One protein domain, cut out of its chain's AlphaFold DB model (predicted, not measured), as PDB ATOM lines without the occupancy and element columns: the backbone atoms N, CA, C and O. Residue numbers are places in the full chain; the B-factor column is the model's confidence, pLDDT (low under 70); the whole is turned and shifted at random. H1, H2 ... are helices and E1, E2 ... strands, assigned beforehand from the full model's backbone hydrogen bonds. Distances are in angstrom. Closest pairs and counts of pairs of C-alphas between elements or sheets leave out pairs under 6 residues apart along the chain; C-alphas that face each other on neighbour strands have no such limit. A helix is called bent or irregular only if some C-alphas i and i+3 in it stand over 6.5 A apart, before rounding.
ATOM      1  N   SER A 315     593.247 728.006 686.441       58.56
ATOM      2  CA  SER A 315     594.529 727.754 685.776       58.56
ATOM      3  C   SER A 315     594.929 726.275 685.772       58.56
ATOM      4  O   SER A 315     595.398 725.779 684.745       58.56
ATOM      5  N   VAL A 316     594.657 725.551 686.864       63.69
ATOM      6  CA  VAL A 316     595.094 724.161 687.096       63.69
ATOM      7  C   VAL A 316     594.411 723.163 686.145       63.69
ATOM      8  O   VAL A 316     594.868 722.035 685.975       63.69
ATOM      9  N   GLN A 317     593.320 723.573 685.489       64.38
ATOM     10  CA  GLN A 317     592.537 722.740 684.567       64.38
ATOM     11  C   GLN A 317     592.971 722.872 683.094       64.38
ATOM     12  O   GLN A 317     592.344 722.284 682.209       64.38
ATOM     13  N   THR A 318     594.007 723.663 682.806       79.44
ATOM     14  CA  THR A 318     594.425 723.986 681.434       79.44
ATOM     15  C   THR A 318     595.582 723.118 680.936       79.44
ATOM     16  O   THR A 318     596.196 722.355 681.676       79.44
ATOM     17  N   SER A 319     595.898 723.227 679.642       82.38
ATOM     18  CA  SER A 319     597.080 722.585 679.058       82.38
ATOM     19  C   SER A 319     598.380 723.373 679.265       82.38
ATOM     20  O   SER A 319     599.439 722.864 678.918       82.38
ATOM     21  N   GLY A 320     598.335 724.612 679.770       86.75
ATOM     22  CA  GLY A 320     599.540 725.410 680.029       86.75
ATOM     23  C   GLY A 320     600.347 725.883 678.810       86.75
ATOM     24  O   GLY A 320     601.376 726.514 678.992       86.75
ATOM     25  N   ASP A 321     599.909 725.618 677.577       90.50
ATOM     26  CA  ASP A 321     600.583 726.008 676.323       90.50
ATOM     27  C   ASP A 321     599.797 727.052 675.512       90.50
ATOM     28  O   ASP A 321     599.950 727.179 674.296       90.50
ATOM     29  N   GLY A 322     598.927 727.811 676.182       89.00
ATOM     30  CA  GLY A 322     598.140 728.882 675.573       89.00
ATOM     31  C   GLY A 322     599.001 729.895 674.815       89.00
ATOM     32  O   GLY A 322     598.663 730.221 673.680       89.00
ATOM     33  N   ILE A 323     600.131 730.333 675.382       88.00
ATOM     34  CA  ILE A 323     601.024 731.301 674.727       88.00
ATOM     35  C   ILE A 323     601.616 730.759 673.415       88.00
ATOM     36  O   ILE A 323     601.584 731.470 672.417       88.00
ATOM     37  N   ALA A 324     601.981 729.472 673.338       88.25
ATOM     38  CA  ALA A 324     602.449 728.840 672.094       88.25
ATOM     39  C   ALA A 324     601.368 728.685 671.008       88.25
ATOM     40  O   ALA A 324     601.683 728.492 669.837       88.25
ATOM     41  N   ARG A 325     600.084 728.793 671.372       83.69
ATOM     42  CA  ARG A 325     598.972 728.883 670.408       83.69
ATOM     43  C   ARG A 325     598.671 730.321 669.974       83.69
ATOM     44  O   ARG A 325     597.956 730.511 668.994       83.69
ATOM     45  N   MET A 326     599.178 731.315 670.704       82.12
ATOM     46  CA  MET A 326     598.978 732.746 670.444       82.12
ATOM     47  C   MET A 326     600.178 733.404 669.744       82.12
ATOM     48  O   MET A 326     599.989 734.396 669.047       82.12
ATOM     49  N   GLN A 327     601.375 732.840 669.916       82.75
ATOM     50  CA  GLN A 327     602.655 733.243 669.332       82.75
ATOM     51  C   GLN A 327     603.207 732.052 668.536       82.75
ATOM     52  O   GLN A 327     603.568 731.026 669.115       82.75
ATOM     53  N   MET A 328     603.210 732.143 667.202       81.25
ATOM     54  CA  MET A 328     603.530 731.005 666.322       81.25
ATOM     55  C   MET A 328     604.995 730.560 666.456       81.25
ATOM     56  O   MET A 328     605.302 729.375 666.328       81.25
ATOM     57  N   GLU A 329     605.880 731.503 666.767       84.12
ATOM     58  CA  GLU A 329     607.299 731.328 667.068       84.12
ATOM     59  C   GLU A 329     607.560 730.464 668.316       84.12
ATOM     60  O   GLU A 329     608.599 729.807 668.400       84.12
ATOM     61  N   LEU A 330     606.602 730.401 669.249       86.88
ATOM     62  CA  LEU A 330     606.670 729.555 670.444       86.88
ATOM     63  C   LEU A 330     606.113 728.139 670.226       86.88
ATOM     64  O   LEU A 330     606.243 727.288 671.106       86.88
ATOM     65  N   GLY A 331     605.529 727.852 669.055       88.12
ATOM     66  CA  GLY A 331     604.976 726.540 668.703       88.12
ATOM     67  C   GLY A 331     605.899 725.343 669.006       88.12
ATOM     68  O   GLY A 331     605.425 724.387 669.625       88.12
ATOM     69  N   PRO A 332     607.207 725.384 668.662       90.69
ATOM     70  CA  PRO A 332     608.161 724.311 668.973       90.69
ATOM     71  C   PRO A 332     608.349 724.017 670.471       90.69
ATOM     72  O   PRO A 332     608.768 722.918 670.819       90.69
ATOM     73  N   TYR A 333     608.007 724.959 671.357       89.75
ATOM     74  CA  TYR A 333     608.209 724.864 672.811       89.75
ATOM     75  C   TYR A 333     606.909 724.585 673.582       89.75
ATOM     76  O   TYR A 333     606.888 724.611 674.813       89.75
ATOM     77  N   SER A 334     605.819 724.266 672.870       91.50
ATOM     78  CA  SER A 334     604.522 723.871 673.446       91.50
ATOM     79  C   SER A 334     604.656 722.769 674.512       91.50
ATOM     80  O   SER A 334     603.975 722.828 675.535       91.50
ATOM     81  N   ASP A 335     605.560 721.800 674.330       91.31
ATOM     82  CA  ASP A 335     605.761 720.712 675.297       91.31
ATOM     83  C   ASP A 335     606.570 721.136 676.537       91.31
ATOM     84  O   ASP A 335     606.231 720.715 677.644       91.31
ATOM     85  N   ALA A 336     607.546 722.043 676.402       90.81
ATOM     86  CA  ALA A 336     608.239 722.645 677.548       90.81
ATOM     87  C   ALA A 336     607.274 723.487 678.405       90.81
ATOM     88  O   ALA A 336     607.298 723.432 679.635       90.81
ATOM     89  N   LEU A 337     606.349 724.209 677.765       92.06
ATOM     90  CA  LEU A 337     605.302 724.970 678.453       92.06
ATOM     91  C   LEU A 337     604.309 724.067 679.200       92.06
ATOM     92  O   LEU A 337     604.016 724.328 680.371       92.06
ATOM     93  N   LYS A 338     603.856 722.966 678.576       93.25
ATOM     94  CA  LYS A 338     603.057 721.922 679.253       93.25
ATOM     95  C   LYS A 338     603.799 721.351 680.456       93.25
ATOM     96  O   LYS A 338     603.185 721.181 681.505       93.25
ATOM     97  N   HIS A 339     605.099 721.074 680.322       93.50
ATOM     98  CA  HIS A 339     605.914 720.542 681.413       93.50
ATOM     99  C   HIS A 339     605.977 721.513 682.598       93.50
ATOM    100  O   HIS A 339     605.540 721.166 683.693       93.50
ATOM    101  N   ARG A 340     606.385 722.767 682.364       93.69
ATOM    102  CA  ARG A 340     606.445 723.817 683.400       93.69
ATOM    103  C   ARG A 340     605.090 724.080 684.061       93.69
ATOM    104  O   ARG A 340     605.023 724.343 685.259       93.69
ATOM    105  N   HIS A 341     603.992 724.010 683.306       94.81
ATOM    106  CA  HIS A 341     602.647 724.118 683.873       94.81
ATOM    107  C   HIS A 341     602.259 722.876 684.694       94.81
ATOM    108  O   HIS A 341     601.683 723.018 685.767       94.81
ATOM    109  N   HIS A 342     602.636 721.669 684.263       95.31
ATOM    110  CA  HIS A 342     602.434 720.446 685.041       95.31
ATOM    111  C   HIS A 342     603.214 720.454 686.366       95.31
ATOM    112  O   HIS A 342     602.658 720.034 687.383       95.31
ATOM    113  N   LEU A 343     604.447 720.977 686.392       95.62
ATOM    114  CA  LEU A 343     605.216 721.174 687.629       95.62
ATOM    115  C   LEU A 343     604.483 722.123 688.594       95.62
ATOM    116  O   LEU A 343     604.275 721.773 689.756       95.62
ATOM    117  N   TYR A 344     604.001 723.268 688.096       96.38
ATOM    118  CA  TYR A 344     603.174 724.201 688.871       96.38
ATOM    119  C   TYR A 344     601.909 723.530 689.433       96.38
ATOM    120  O   TYR A 344     601.689 723.559 690.644       96.38
ATOM    121  N   CYS A 345     601.118 722.851 688.597       95.12
ATOM    122  CA  CYS A 345     599.898 722.163 689.031       95.12
ATOM    123  C   CYS A 345     600.181 721.064 690.065       95.12
ATOM    124  O   CYS A 345     599.400 720.875 690.998       95.12
ATOM    125  N   SER A 346     601.308 720.361 689.929       95.25
ATOM    126  CA  SER A 346     601.745 719.342 690.888       95.25
ATOM    127  C   SER A 346     602.112 719.965 692.237       95.25
ATOM    128  O   SER A 346     601.696 719.450 693.275       95.25
ATOM    129  N   MET A 347     602.807 721.108 692.245       96.00
ATOM    130  CA  MET A 347     603.114 721.833 693.480       96.00
ATOM    131  C   MET A 347     601.840 722.380 694.141       96.00
ATOM    132  O   MET A 347     601.634 722.146 695.330       96.00
ATOM    133  N   VAL A 348     600.925 722.998 693.382       94.69
ATOM    134  CA  VAL A 348     599.618 723.462 693.892       94.69
ATOM    135  C   VAL A 348     598.815 722.311 694.510       94.69
ATOM    136  O   VAL A 348     598.275 722.461 695.608       94.69
ATOM    137  N   HIS A 349     598.758 721.148 693.854       94.31
ATOM    138  CA  HIS A 349     598.084 719.963 694.393       94.31
ATOM    139  C   HIS A 349     598.729 719.457 695.692       94.31
ATOM    140  O   HIS A 349     598.017 719.102 696.634       94.31
ATOM    141  N   THR A 350     600.060 719.472 695.759       94.44
ATOM    142  CA  THR A 350     600.819 719.041 696.938       94.44
ATOM    143  C   THR A 350     600.577 719.988 698.118       94.44
ATOM    144  O   THR A 350     600.168 719.536 699.182       94.44
ATOM    145  N   LEU A 351     600.680 721.310 697.920       94.44
ATOM    146  CA  LEU A 351     600.334 722.307 698.947       94.44
ATOM    147  C   LEU A 351     598.861 722.201 699.385       94.44
ATOM    148  O   LEU A 351     598.544 722.340 700.562       94.44
ATOM    149  N   SER A 352     597.947 721.902 698.458       93.62
ATOM    150  CA  SER A 352     596.522 721.699 698.772       93.62
ATOM    151  C   SER A 352     596.258 720.454 699.624       93.62
ATOM    152  O   SER A 352     595.321 720.453 700.420       93.62
ATOM    153  N   THR A 353     597.061 719.403 699.454       94.38
ATOM    154  CA  THR A 353     596.887 718.115 700.143       94.38
ATOM    155  C   THR A 353     597.589 718.094 701.499       94.38
ATOM    156  O   THR A 353     597.006 717.626 702.474       94.38
ATOM    157  N   ASP A 354     598.812 718.626 701.562       94.12
ATOM    158  CA  ASP A 354     599.692 718.512 702.730       94.12
ATOM    159  C   ASP A 354     599.568 719.710 703.690       94.12
ATOM    160  O   ASP A 354     599.717 719.551 704.898       94.12
ATOM    161  N   GLU A 355     599.303 720.910 703.156       93.81
ATOM    162  CA  GLU A 355     599.457 722.197 703.864       93.81
ATOM    163  C   GLU A 355     598.148 723.008 703.936       93.81
ATOM    164  O   GLU A 355     598.131 724.140 704.412       93.81
ATOM    165  N   GLY A 356     597.033 722.458 703.442       93.62
ATOM    166  CA  GLY A 356     595.736 723.147 703.426       93.62
ATOM    167  C   GLY A 356     595.601 724.243 702.358       93.62
ATOM    168  O   GLY A 356     594.725 725.099 702.477       93.62
ATOM    169  N   GLY A 357     596.436 724.223 701.315       94.44
ATOM    170  CA  GLY A 357     596.379 725.148 700.178       94.44
ATOM    171  C   GLY A 357     597.352 726.323 700.276       94.44
ATOM    172  O   GLY A 357     597.940 726.585 701.318       94.44
ATOM    173  N   VAL A 651     614.631 739.186 688.146       98.12
ATOM    174  CA  VAL A 651     613.904 738.022 687.590       98.12
ATOM    175  C   VAL A 651     614.704 737.311 686.495       98.12
ATOM    176  O   VAL A 651     614.651 736.084 686.413       98.12
ATOM    177  N   THR A 652     615.537 738.013 685.720       97.00
ATOM    178  CA  THR A 652     616.491 737.349 684.807       97.00
ATOM    179  C   THR A 652     617.451 736.414 685.561       97.00
ATOM    180  O   THR A 652     617.660 735.280 685.133       97.00
ATOM    181  N   SER A 653     617.965 736.814 686.729       96.88
ATOM    182  CA  SER A 653     618.798 735.938 687.568       96.88
ATOM    183  C   SER A 653     618.017 734.728 688.096       96.88
ATOM    184  O   SER A 653     618.573 733.639 688.243       96.88
ATOM    185  N   MET A 654     616.716 734.890 688.355       97.75
ATOM    186  CA  MET A 654     615.838 733.793 688.773       97.75
ATOM    187  C   MET A 654     615.561 732.801 687.643       97.75
ATOM    188  O   MET A 654     615.574 731.597 687.885       97.75
ATOM    189  N   LEU A 655     615.302 733.295 686.428       96.50
ATOM    190  CA  LEU A 655     614.864 732.507 685.271       96.50
ATOM    191  C   LEU A 655     615.912 731.520 684.752       96.50
ATOM    192  O   LEU A 655     615.532 730.491 684.192       96.50
ATOM    193  N   TYR A 656     617.203 731.809 684.932       94.81
ATOM    194  CA  TYR A 656     618.294 731.074 684.291       94.81
ATOM    195  C   TYR A 656     619.371 730.633 685.280       94.81
ATOM    196  O   TYR A 656     619.799 731.406 686.129       94.81
ATOM    197  N   HIS A 657     619.907 729.424 685.109       91.75
ATOM    198  CA  HIS A 657     621.059 728.936 685.880       91.75
ATOM    199  C   HIS A 657     622.372 729.673 685.565       91.75
ATOM    200  O   HIS A 657     623.294 729.635 686.367       91.75
ATOM    201  N   HIS A 658     622.458 730.355 684.417       90.81
ATOM    202  CA  HIS A 658     623.549 731.283 684.091       90.81
ATOM    203  C   HIS A 658     623.228 732.741 684.479       90.81
ATOM    204  O   HIS A 658     623.980 733.649 684.136       90.81
ATOM    205  N   HIS A 659     622.085 732.979 685.130       92.00
ATOM    206  CA  HIS A 659     621.612 734.268 685.649       92.00
ATOM    207  C   HIS A 659     621.526 735.441 684.645       92.00
ATOM    208  O   HIS A 659     621.357 736.589 685.040       92.00
ATOM    209  N   GLY A 660     621.656 735.179 683.339       89.31
ATOM    210  CA  GLY A 660     621.865 736.217 682.317       89.31
ATOM    211  C   GLY A 660     623.278 736.831 682.299       89.31
ATOM    212  O   GLY A 660     623.568 737.654 681.434       89.31
ATOM    213  N   ILE A 661     624.183 736.412 683.193       86.69
ATOM    214  CA  ILE A 661     625.559 736.923 683.276       86.69
ATOM    215  C   ILE A 661     626.300 736.630 681.968       86.69
ATOM    216  O   ILE A 661     626.376 735.481 681.529       86.69
ATOM    217  N   ARG A 662     626.888 737.677 681.369       83.88
ATOM    218  CA  ARG A 662     627.681 737.611 680.121       83.88
ATOM    219  C   ARG A 662     626.937 736.916 678.970       83.88
ATOM    220  O   ARG A 662     627.565 736.312 678.102       83.88
ATOM    221  N   TRP A 663     625.607 737.006 678.970       86.44
ATOM    222  CA  TRP A 663     624.737 736.389 677.979       86.44
ATOM    223  C   TRP A 663     624.001 737.458 677.171       86.44
ATOM    224  O   TRP A 663     623.300 738.297 677.732       86.44
ATOM    225  N   SER A 664     624.123 737.406 675.845       85.31
ATOM    226  CA  SER A 664     623.379 738.287 674.942       85.31
ATOM    227  C   SER A 664     622.110 737.584 674.472       85.31
ATOM    228  O   SER A 664     622.182 736.610 673.724       85.31
ATOM    229  N   PHE A 665     620.947 738.082 674.889       87.69
ATOM    230  CA  PHE A 665     619.655 737.610 674.392       87.69
ATOM    231  C   PHE A 665     619.387 738.231 673.017       87.69
ATOM    232  O   PHE A 665     619.093 739.419 672.905       87.69
ATOM    233  N   LEU A 666     619.520 737.434 671.954       84.62
ATOM    234  CA  LEU A 666     619.355 737.886 670.565       84.62
ATOM    235  C   LEU A 666     617.910 737.717 670.063       84.62
ATOM    236  O   LEU A 666     617.605 738.014 668.907       84.62
ATOM    237  N   GLY A 667     617.018 737.224 670.926       76.94
ATOM    238  CA  GLY A 667     615.610 736.975 670.609       76.94
ATOM    239  C   GLY A 667     615.350 735.587 670.018       76.94
ATOM    240  O   GLY A 667     614.215 735.285 669.642       76.94
ATOM    241  N   GLY A 668     616.362 734.715 669.953       78.62
ATOM    242  CA  GLY A 668     616.200 733.327 669.544       78.62
ATOM    243  C   GLY A 668     615.392 732.555 670.583       78.62
ATOM    244  O   GLY A 668     615.808 732.405 671.724       78.62
ATOM    245  N   THR A 669     614.233 732.016 670.205       76.19
ATOM    246  CA  THR A 669     613.292 731.377 671.150       76.19
ATOM    247  C   THR A 669     613.881 730.200 671.945       76.19
ATOM    248  O   THR A 669     613.393 729.893 673.032       76.19
ATOM    249  N   SER A 670     614.964 729.584 671.467       78.75
ATOM    250  CA  SER A 670     615.719 728.547 672.184       78.75
ATOM    251  C   SER A 670     616.406 729.056 673.456       78.75
ATOM    252  O   SER A 670     616.555 728.285 674.399       78.75
ATOM    253  N   GLU A 671     616.759 730.343 673.520       83.19
ATOM    254  CA  GLU A 671     617.419 730.995 674.668       83.19
ATOM    255  C   GLU A 671     616.540 730.990 675.941       83.19
ATOM    256  O   GLU A 671     617.044 731.165 677.042       83.19
ATOM    257  N   TYR A 672     615.224 730.769 675.809       84.06
ATOM    258  CA  TYR A 672     614.230 730.928 676.885       84.06
ATOM    259  C   TYR A 672     613.605 729.606 677.365       84.06
ATOM    260  O   TYR A 672     613.111 729.488 678.494       84.06
ATOM    261  N   PHE A 673     613.564 728.600 676.489       83.75
ATOM    262  CA  PHE A 673     612.752 727.394 676.689       83.75
ATOM    263  C   PHE A 673     613.550 726.090 676.758       83.75
ATOM    264  O   PHE A 673     612.954 725.046 677.020       83.75
ATOM    265  N   ASP A 674     614.873 726.138 676.604       80.19
ATOM    266  CA  ASP A 674     615.740 724.998 676.902       80.19
ATOM    267  C   ASP A 674     615.761 724.721 678.420       80.19
ATOM    268  O   ASP A 674     616.057 725.601 679.233       80.19
ATOM    269  N   SER A 675     615.431 723.487 678.809       75.12
ATOM    270  CA  SER A 675     615.428 723.024 680.201       75.12
ATOM    271  C   SER A 675     616.827 722.881 680.808       75.12
ATOM    272  O   SER A 675     616.941 722.672 682.009       75.12
ATOM    273  N   HIS A 676     617.898 722.952 680.010       81.75
ATOM    274  CA  HIS A 676     619.265 722.967 680.531       81.75
ATOM    275  C   HIS A 676     619.632 724.315 681.167       81.75
ATOM    276  O   HIS A 676     620.367 724.352 682.152       81.75
ATOM    277  N   TRP A 677     619.108 725.414 680.616       85.88
ATOM    278  CA  TRP A 677     619.411 726.774 681.066       85.88
ATOM    279  C   TRP A 677     618.346 727.342 681.997       85.88
ATOM    280  O   TRP A 677     618.681 728.091 682.913       85.88
ATOM    281  N   ALA A 678     617.075 727.002 681.772       90.50
ATOM    282  CA  ALA A 678     615.961 727.556 682.525       90.50
ATOM    283  C   ALA A 678     615.792 726.910 683.908       90.50
ATOM    284  O   ALA A 678     615.651 725.696 684.037       90.50
ATOM    285  N   ASN A 679     615.700 727.751 684.932       94.69
ATOM    286  CA  ASN A 679     615.477 727.356 686.315       94.69
ATOM    287  C   ASN A 679     613.980 727.109 686.571       94.69
ATOM    288  O   ASN A 679     613.220 728.010 686.937       94.69
ATOM    289  N   GLU A 680     613.532 725.875 686.346       95.06
ATOM    290  CA  GLU A 680     612.106 725.534 686.420       95.06
ATOM    291  C   GLU A 680     611.523 725.647 687.840       95.06
ATOM    292  O   GLU A 680     610.342 725.958 687.993       95.06
ATOM    293  N   GLU A 681     612.353 725.492 688.874       96.19
ATOM    294  CA  GLU A 681     611.972 725.656 690.285       96.19
ATOM    295  C   GLU A 681     611.616 727.123 690.585       96.19
ATOM    296  O   GLU A 681     610.541 727.407 691.119       96.19
ATOM    297  N   ALA A 682     612.444 728.071 690.133       97.69
ATOM    298  CA  ALA A 682     612.144 729.502 690.231       97.69
ATOM    299  C   ALA A 682     610.922 729.910 689.385       97.69
ATOM    300  O   ALA A 682     610.115 730.732 689.820       97.69
ATOM    301  N   ILE A 683     610.736 729.310 688.202       97.25
ATOM    302  CA  ILE A 683     609.540 729.526 687.366       97.25
ATOM    303  C   ILE A 683     608.267 729.062 688.090       97.25
ATOM    304  O   ILE A 683     607.245 729.753 688.035       97.25
ATOM    305  N   VAL A 684     608.300 727.917 688.781       97.69
ATOM    306  CA  VAL A 684     607.173 727.440 689.598       97.69
ATOM    307  C   VAL A 684     606.928 728.368 690.786       97.69
ATOM    308  O   VAL A 684     605.777 728.746 691.012       97.69
ATOM    309  N   TYR A 685     607.981 728.797 691.489       98.56
ATOM    310  CA  TYR A 685     607.877 729.787 692.563       98.56
ATOM    311  C   TYR A 685     607.208 731.088 692.082       98.56
ATOM    312  O   TYR A 685     606.230 731.513 692.688       98.56
ATOM    313  N   MET A 686     607.642 731.680 690.964       98.31
ATOM    314  CA  MET A 686     607.044 732.920 690.441       98.31
ATOM    315  C   MET A 686     605.567 732.753 690.062       98.31
ATOM    316  O   MET A 686     604.757 733.641 690.323       98.31
ATOM    317  N   LYS A 687     605.182 731.598 689.505       97.75
ATOM    318  CA  LYS A 687     603.770 731.291 689.219       97.75
ATOM    319  C   LYS A 687     602.943 731.184 690.500       97.75
ATOM    320  O   LYS A 687     601.827 731.700 690.540       97.75
ATOM    321  N   LEU A 688     603.474 730.557 691.553       98.00
ATOM    322  CA  LEU A 688     602.830 730.493 692.873       98.00
ATOM    323  C   LEU A 688     602.730 731.877 693.521       98.00
ATOM    324  O   LEU A 688     601.658 732.234 693.998       98.00
ATOM    325  N   ALA A 689     603.800 732.668 693.477       98.00
ATOM    326  CA  ALA A 689     603.855 734.032 693.993       98.00
ATOM    327  C   ALA A 689     602.800 734.928 693.329       98.00
ATOM    328  O   ALA A 689     601.964 735.505 694.017       98.00
ATOM    329  N   ASN A 690     602.755 734.965 691.995       96.56
ATOM    330  CA  ASN A 690     601.745 735.728 691.262       96.56
ATOM    331  C   ASN A 690     600.313 735.220 691.512       96.56
ATOM    332  O   ASN A 690     599.387 736.023 691.583       96.56
ATOM    333  N   THR A 691     600.113 733.907 691.687       95.44
ATOM    334  CA  THR A 691     598.796 733.348 692.060       95.44
ATOM    335  C   THR A 691     598.384 733.797 693.469       95.44
ATOM    336  O   THR A 691     597.238 734.181 693.680       95.44
ATOM    337  N   LEU A 692     599.322 733.795 694.423       95.94
ATOM    338  CA  LEU A 692     599.093 734.206 695.808       95.94
ATOM    339  C   LEU A 692     598.774 735.700 695.920       95.94
ATOM    340  O   LEU A 692     597.782 736.057 696.549       95.94
ATOM    341  N   VAL A 693     599.575 736.576 695.305       94.12
ATOM    342  CA  VAL A 693     599.358 738.036 695.372       94.12
ATOM    343  C   VAL A 693     597.980 738.402 694.805       94.12
ATOM    344  O   VAL A 693     597.246 739.168 695.430       94.12
ATOM    345  N   ARG A 694     597.566 737.744 693.712       91.19
ATOM    346  CA  ARG A 694     596.216 737.864 693.135       91.19
ATOM    347  C   ARG A 694     595.095 737.329 694.030       91.19
ATOM    348  O   ARG A 694     593.980 737.811 693.906       91.19
ATOM    349  N   SER A 695     595.350 736.369 694.924       91.69
ATOM    350  CA  SER A 695     594.335 735.900 695.888       91.69
ATOM    351  C   SER A 695     594.277 736.717 697.184       91.69
ATOM    352  O   SER A 695     593.276 736.656 697.893       91.69
ATOM    353  N   LEU A 696     595.342 737.455 697.517       91.25
ATOM    354  CA  LEU A 696     595.416 738.304 698.715       91.25
ATOM    355  C   LEU A 696     594.759 739.674 698.520       91.25
ATOM    356  O   LEU A 696     594.234 740.259 699.468       91.25
ATOM    357  N   LEU A 697     594.832 740.195 697.299       86.44
ATOM    358  CA  LEU A 697     594.343 741.513 696.916       86.44
ATOM    359  C   LEU A 697     593.097 741.371 696.033       86.44
ATOM    360  O   LEU A 697     592.988 740.393 695.299       86.44
ATOM    361  N   PRO A 698     592.164 742.341 696.031       75.50
ATOM    362  CA  PRO A 698     591.104 742.369 695.027       75.50
ATOM    363  C   PRO A 698     591.696 742.395 693.609       75.50
ATOM    364  O   PRO A 698     592.739 743.015 693.404       75.50
ATOM    365  N   ASP A 699     591.007 741.814 692.619       68.50
ATOM    366  CA  ASP A 699     591.475 741.736 691.217       68.50
ATOM    367  C   ASP A 699     591.894 743.092 690.621       68.50
ATOM    368  O   ASP A 699     592.758 743.163 689.750       68.50
ATOM    369  N   SER A 700     591.295 744.194 691.087       64.75
ATOM    370  CA  SER A 700     591.684 745.544 690.675       64.75
ATOM    371  C   SER A 700     593.073 745.957 691.172       64.75
ATOM    372  O   SER A 700     593.683 746.828 690.561       64.75
ATOM    373  N   TRP A 701     593.567 745.381 692.267       67.88
ATOM    374  CA  TRP A 701     594.734 745.872 693.002       67.88
ATOM    375  C   TRP A 701     596.003 745.085 692.829       67.88
ATOM    376  O   TRP A 701     597.040 745.728 692.785       67.88
ATOM    377  N   SER A 702     595.938 743.762 692.675       80.56
ATOM    378  CA  SER A 702     597.142 742.966 692.426       80.56
ATOM    379  C   SER A 702     597.896 743.505 691.207       80.56
ATOM    380  O   SER A 702     597.458 743.313 690.074       80.56
ATOM    381  N   ILE A 703     599.026 744.168 691.455       89.44
ATOM    382  CA  ILE A 703     599.982 744.600 690.436       89.44
ATOM    383  C   ILE A 703     601.310 743.925 690.747       89.44
ATOM    384  O   ILE A 703     601.928 744.209 691.773       89.44
ATOM    385  N   THR A 704     601.784 743.071 689.846       95.69
ATOM    386  CA  THR A 704     603.157 742.564 689.894       95.69
ATOM    387  C   THR A 704     603.939 742.956 688.642       95.69
ATOM    388  O   THR A 704     603.484 742.784 687.506       95.69
ATOM    389  N   VAL A 705     605.131 743.514 688.852       97.56
ATOM    390  CA  VAL A 705     606.041 743.993 687.806       97.56
ATOM    391  C   VAL A 705     607.278 743.106 687.768       97.56
ATOM    392  O   VAL A 705     607.884 742.823 688.797       97.56
ATOM    393  N   CYS A 706     607.642 742.664 686.571       97.62
ATOM    394  CA  CYS A 706     608.797 741.814 686.311       97.62
ATOM    395  C   CYS A 706     610.009 742.654 685.874       97.62
ATOM    396  O   CYS A 706     609.991 743.241 684.784       97.62
ATOM    397  N   GLU A 707     611.060 742.699 686.693       97.75
ATOM    398  CA  GLU A 707     612.373 743.198 686.282       97.75
ATOM    399  C   GLU A 707     613.143 742.086 685.559       97.75
ATOM    400  O   GLU A 707     613.837 741.260 686.156       97.75
ATOM    401  N   ASP A 708     612.968 742.031 684.241       95.56
ATOM    402  CA  ASP A 708     613.606 741.042 683.384       95.56
ATOM    403  C   ASP A 708     614.182 741.712 682.134       95.56
ATOM    404  O   ASP A 708     613.430 742.170 681.266       95.56
ATOM    405  N   VAL A 709     615.513 741.720 682.026       92.88
ATOM    406  CA  VAL A 709     616.249 742.253 680.872       92.88
ATOM    407  C   VAL A 709     616.236 741.278 679.693       92.88
ATOM    408  O   VAL A 709     616.243 741.718 678.545       92.88
ATOM    409  N   SER A 710     616.118 739.965 679.941       92.38
ATOM    410  CA  SER A 710     616.137 738.951 678.871       92.38
ATOM    411  C   SER A 710     614.978 739.082 677.888       92.38
ATOM    412  O   SER A 710     615.084 738.634 676.751       92.38
ATOM    413  N   ALA A 711     613.869 739.693 678.317       90.75
ATOM    414  CA  ALA A 711     612.601 739.680 677.608       90.75
ATOM    415  C   ALA A 711     612.048 738.258 677.436       90.75
ATOM    416  O   ALA A 711     611.708 737.847 676.323       90.75
ATOM    417  N   PHE A 712     611.838 737.536 678.532       91.44
ATOM    418  CA  PHE A 712     611.236 736.206 678.526       91.44
ATOM    419  C   PHE A 712     609.813 736.198 677.913       91.44
ATOM    420  O   PHE A 712     608.921 736.918 678.381       91.44
ATOM    421  N   PRO A 713     609.547 735.407 676.848       90.00
ATOM    422  CA  PRO A 713     608.230 735.350 676.220       90.00
ATOM    423  C   PRO A 713     607.152 734.808 677.167       90.00
ATOM    424  O   PRO A 713     607.184 733.652 677.589       90.00
ATOM    425  N   GLY A 714     606.158 735.643 677.475       89.44
ATOM    426  CA  GLY A 714     605.070 735.289 678.387       89.44
ATOM    427  C   GLY A 714     605.295 735.673 679.853       89.44
ATOM    428  O   GLY A 714     604.541 735.187 680.699       89.44
ATOM    429  N   SER A 715     606.248 736.559 680.174       93.50
ATOM    430  CA  SER A 715     606.379 737.140 681.525       93.50
ATOM    431  C   SER A 715     605.056 737.721 682.038       93.50
ATOM    432  O   SER A 715     604.596 737.345 683.115       93.50
ATOM    433  N   THR A 716     604.373 738.527 681.220       93.44
ATOM    434  CA  THR A 716     603.047 739.099 681.530       93.44
ATOM    435  C   THR A 716     601.871 738.210 681.098       93.44
ATOM    436  O   THR A 716     600.722 738.639 681.038       93.44
ATOM    437  N   GLY A 717     602.141 736.959 680.713       90.88
ATOM    438  CA  GLY A 717     601.110 736.002 680.329       90.88
ATOM    439  C   GLY A 717     600.481 735.347 681.557       90.88
ATOM    440  O   GLY A 717     601.188 734.945 682.480       90.88
ATOM    441  N   ALA A 718     599.159 735.161 681.550       91.44
ATOM    442  CA  ALA A 718     598.455 734.481 682.637       91.44
ATOM    443  C   ALA A 718     598.980 733.047 682.856       91.44
ATOM    444  O   ALA A 718     599.203 732.309 681.888       91.44
ATOM    445  N   VAL A 719     599.085 732.619 684.121       93.00
ATOM    446  CA  VAL A 719     599.576 731.282 684.530       93.00
ATOM    447  C   VAL A 719     598.801 730.150 683.837       93.00
ATOM    448  O   VAL A 719     599.405 729.209 683.316       93.00
ATOM    449  N   ALA A 720     597.478 730.312 683.710       88.75
ATOM    450  CA  ALA A 720     596.544 729.446 682.973       88.75
ATOM    451  C   ALA A 720     596.842 729.291 681.463       88.75
ATOM    452  O   ALA A 720     596.255 728.462 680.775       88.75
ATOM    453  N   THR A 721     597.722 730.123 680.906       89.44
ATOM    454  CA  THR A 721     598.125 730.074 679.492       89.44
ATOM    455  C   THR A 721     599.592 729.700 679.302       89.44
ATOM    456  O   THR A 721     600.035 729.593 678.160       89.44
ATOM    457  N   GLY A 722     600.329 729.453 680.390       90.25
ATOM    458  CA  GLY A 722     601.744 729.075 680.370       90.25
ATOM    459  C   GLY A 722     602.713 730.159 680.830       90.25
ATOM    460  O   GLY A 722     603.842 729.820 681.190       90.25
ATOM    461  N   GLY A 723     602.275 731.420 680.877       93.50
ATOM    462  CA  GLY A 723     603.101 732.550 681.310       93.50
ATOM    463  C   GLY A 723     603.427 732.548 682.808       93.50
ATOM    464  O   GLY A 723     602.998 731.656 683.548       93.50
ATOM    465  N   LEU A 724     604.223 733.528 683.244       95.44
ATOM    466  CA  LEU A 724     604.680 733.657 684.637       95.44
ATOM    467  C   LEU A 724     603.631 734.296 685.561       95.44
ATOM    468  O   LEU A 724     603.681 734.088 686.772       95.44
ATOM    469  N   GLY A 725     602.664 735.022 684.996       94.06
ATOM    470  CA  GLY A 725     601.573 735.648 685.735       94.06
ATOM    471  C   GLY A 725     601.848 737.060 686.251       94.06
ATOM    472  O   GLY A 725     601.105 737.483 687.132       94.06
ATOM    473  N   PHE A 726     602.850 737.777 685.733       95.88
ATOM    474  CA  PHE A 726     603.031 739.204 686.033       95.88
ATOM    475  C   PHE A 726     601.999 740.075 685.299       95.88
ATOM    476  O   PHE A 726     601.438 739.645 684.292       95.88
ATOM    477  N   ASP A 727     601.745 741.290 685.784       93.50
ATOM    478  CA  ASP A 727     600.891 742.272 685.096       93.50
ATOM    479  C   ASP A 727     601.684 743.103 684.086       93.50
ATOM    480  O   ASP A 727     601.210 743.337 682.977       93.50
ATOM    481  N   TYR A 728     602.909 743.495 684.445       95.50
ATOM    482  CA  TYR A 728     603.818 744.251 683.581       95.50
ATOM    483  C   TYR A 728     605.240 743.686 683.638       95.50
ATOM    484  O   TYR A 728     605.609 742.964 684.566       95.50
ATOM    485  N   ARG A 729     606.077 744.069 682.672       96.62
ATOM    486  CA  ARG A 729     607.541 744.000 682.790       96.62
ATOM    487  C   ARG A 729     608.176 745.365 682.543       96.62
ATOM    488  O   ARG A 729     607.579 746.202 681.867       96.62
ATOM    489  N   LEU A 730     609.387 745.579 683.042       97.56
ATOM    490  CA  LEU A 730     610.162 746.774 682.712       97.56
ATOM    491  C   LEU A 730     610.660 746.730 681.254       97.56
ATOM    492  O   LEU A 730     611.127 745.693 680.776       97.56
TER     493      LEU A 730
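This is residues 315 to 357 and 651 to 730 of the 1037 residues of a protein of Pycnococcus provasolii (UniProt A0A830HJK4). A long helix, H2, runs along one side of the domain, and a second helix, H5, begins over it and slants away at a steep angle towards a small pair of strands, E1 and E2, on the side opposite H2. The long stretch 707 to 727, with no named element, winds through the middle, while the short helix H1 packs on the first part of H2 and the short H3 packs on the first turn of H5. The printed part has 123 residues, with named elements in the order H1, H2, H3, H4, H5, E1, E2; the strands are parallel and the class is mostly helix. It is compact, with a radius of gyration of the C-alphas of 14.1 A, and spans 42 by 28 by 26 A.

H1, residues 322 to 326, and H2, residues 328 to 354, touch, H2 with its residues 330 to 337 alone; their closest C-alphas are those of Ala 324 and Leu 330, 4.6 A apart. H2 has a kink of 60 degrees near residue 335 and is irregular, with C-alphas 332 and 335 7.7 A apart. With residues 340 to 348 alone it touches H5, residues 680 to 696, the same way at a steep tilt of 65 degrees; the closest C-alphas are those of Tyr 344 and Val 684, 5.2 A. H3, residues 651 to 655, touches H5 at its residues 680 to 683 alone, closest at the C-alphas of Met 654 and Ala 682, 5.8 A. H4, residues 670 to 673, is close to H2 but not clearly touching, with the C-alphas of Tyr 333 and Phe 673 6.5 A apart. E1, residues 703 to 706, and E2, residues 728 to 730, are parallel neighbours at 38 degrees, with N 706 and O 728 at 2.9 A and N 730 and O 706 at 3.0 A, within hydrogen-bond range. The closest C-alphas of H5 and E1 are those of Asn 690 and Thr 704, 7.1 A; H2 is apart from both strands. Each O i to N i+4 pair is within hydrogen-bond range in H1, H3 and H5, and 18 of 23 are in H2; H4 is too short for such a pair, and its 1 O i to N i+3 pair is not within range.

H1 begins at C-alpha 322 (598.140, 728.882, 675.573). H2 measures 38.7 A from first to last C-alpha, H5 24.3 A and E1 10.1 A. H5 begins at C-alpha 680 (612.106, 725.534, 686.420), and E2 ends at C-alpha 730 (610.162, 746.774, 682.712).

The C-alphas farthest apart are those of Gly 356 and Leu 666, 43.1 A. Residues 358 to 650 are not printed, and C-alphas 357 and 651 are 25.1 A apart across this cut. The links H3 to H4 and E1 to E2 are long. Residues 350 to 356, of which 350 to 354 belong to H2, and residues 695 to 700 stand free. The mean pLDDT of the printed part is 89.7, with residues 315 to 317 and 699 to 701 under 70.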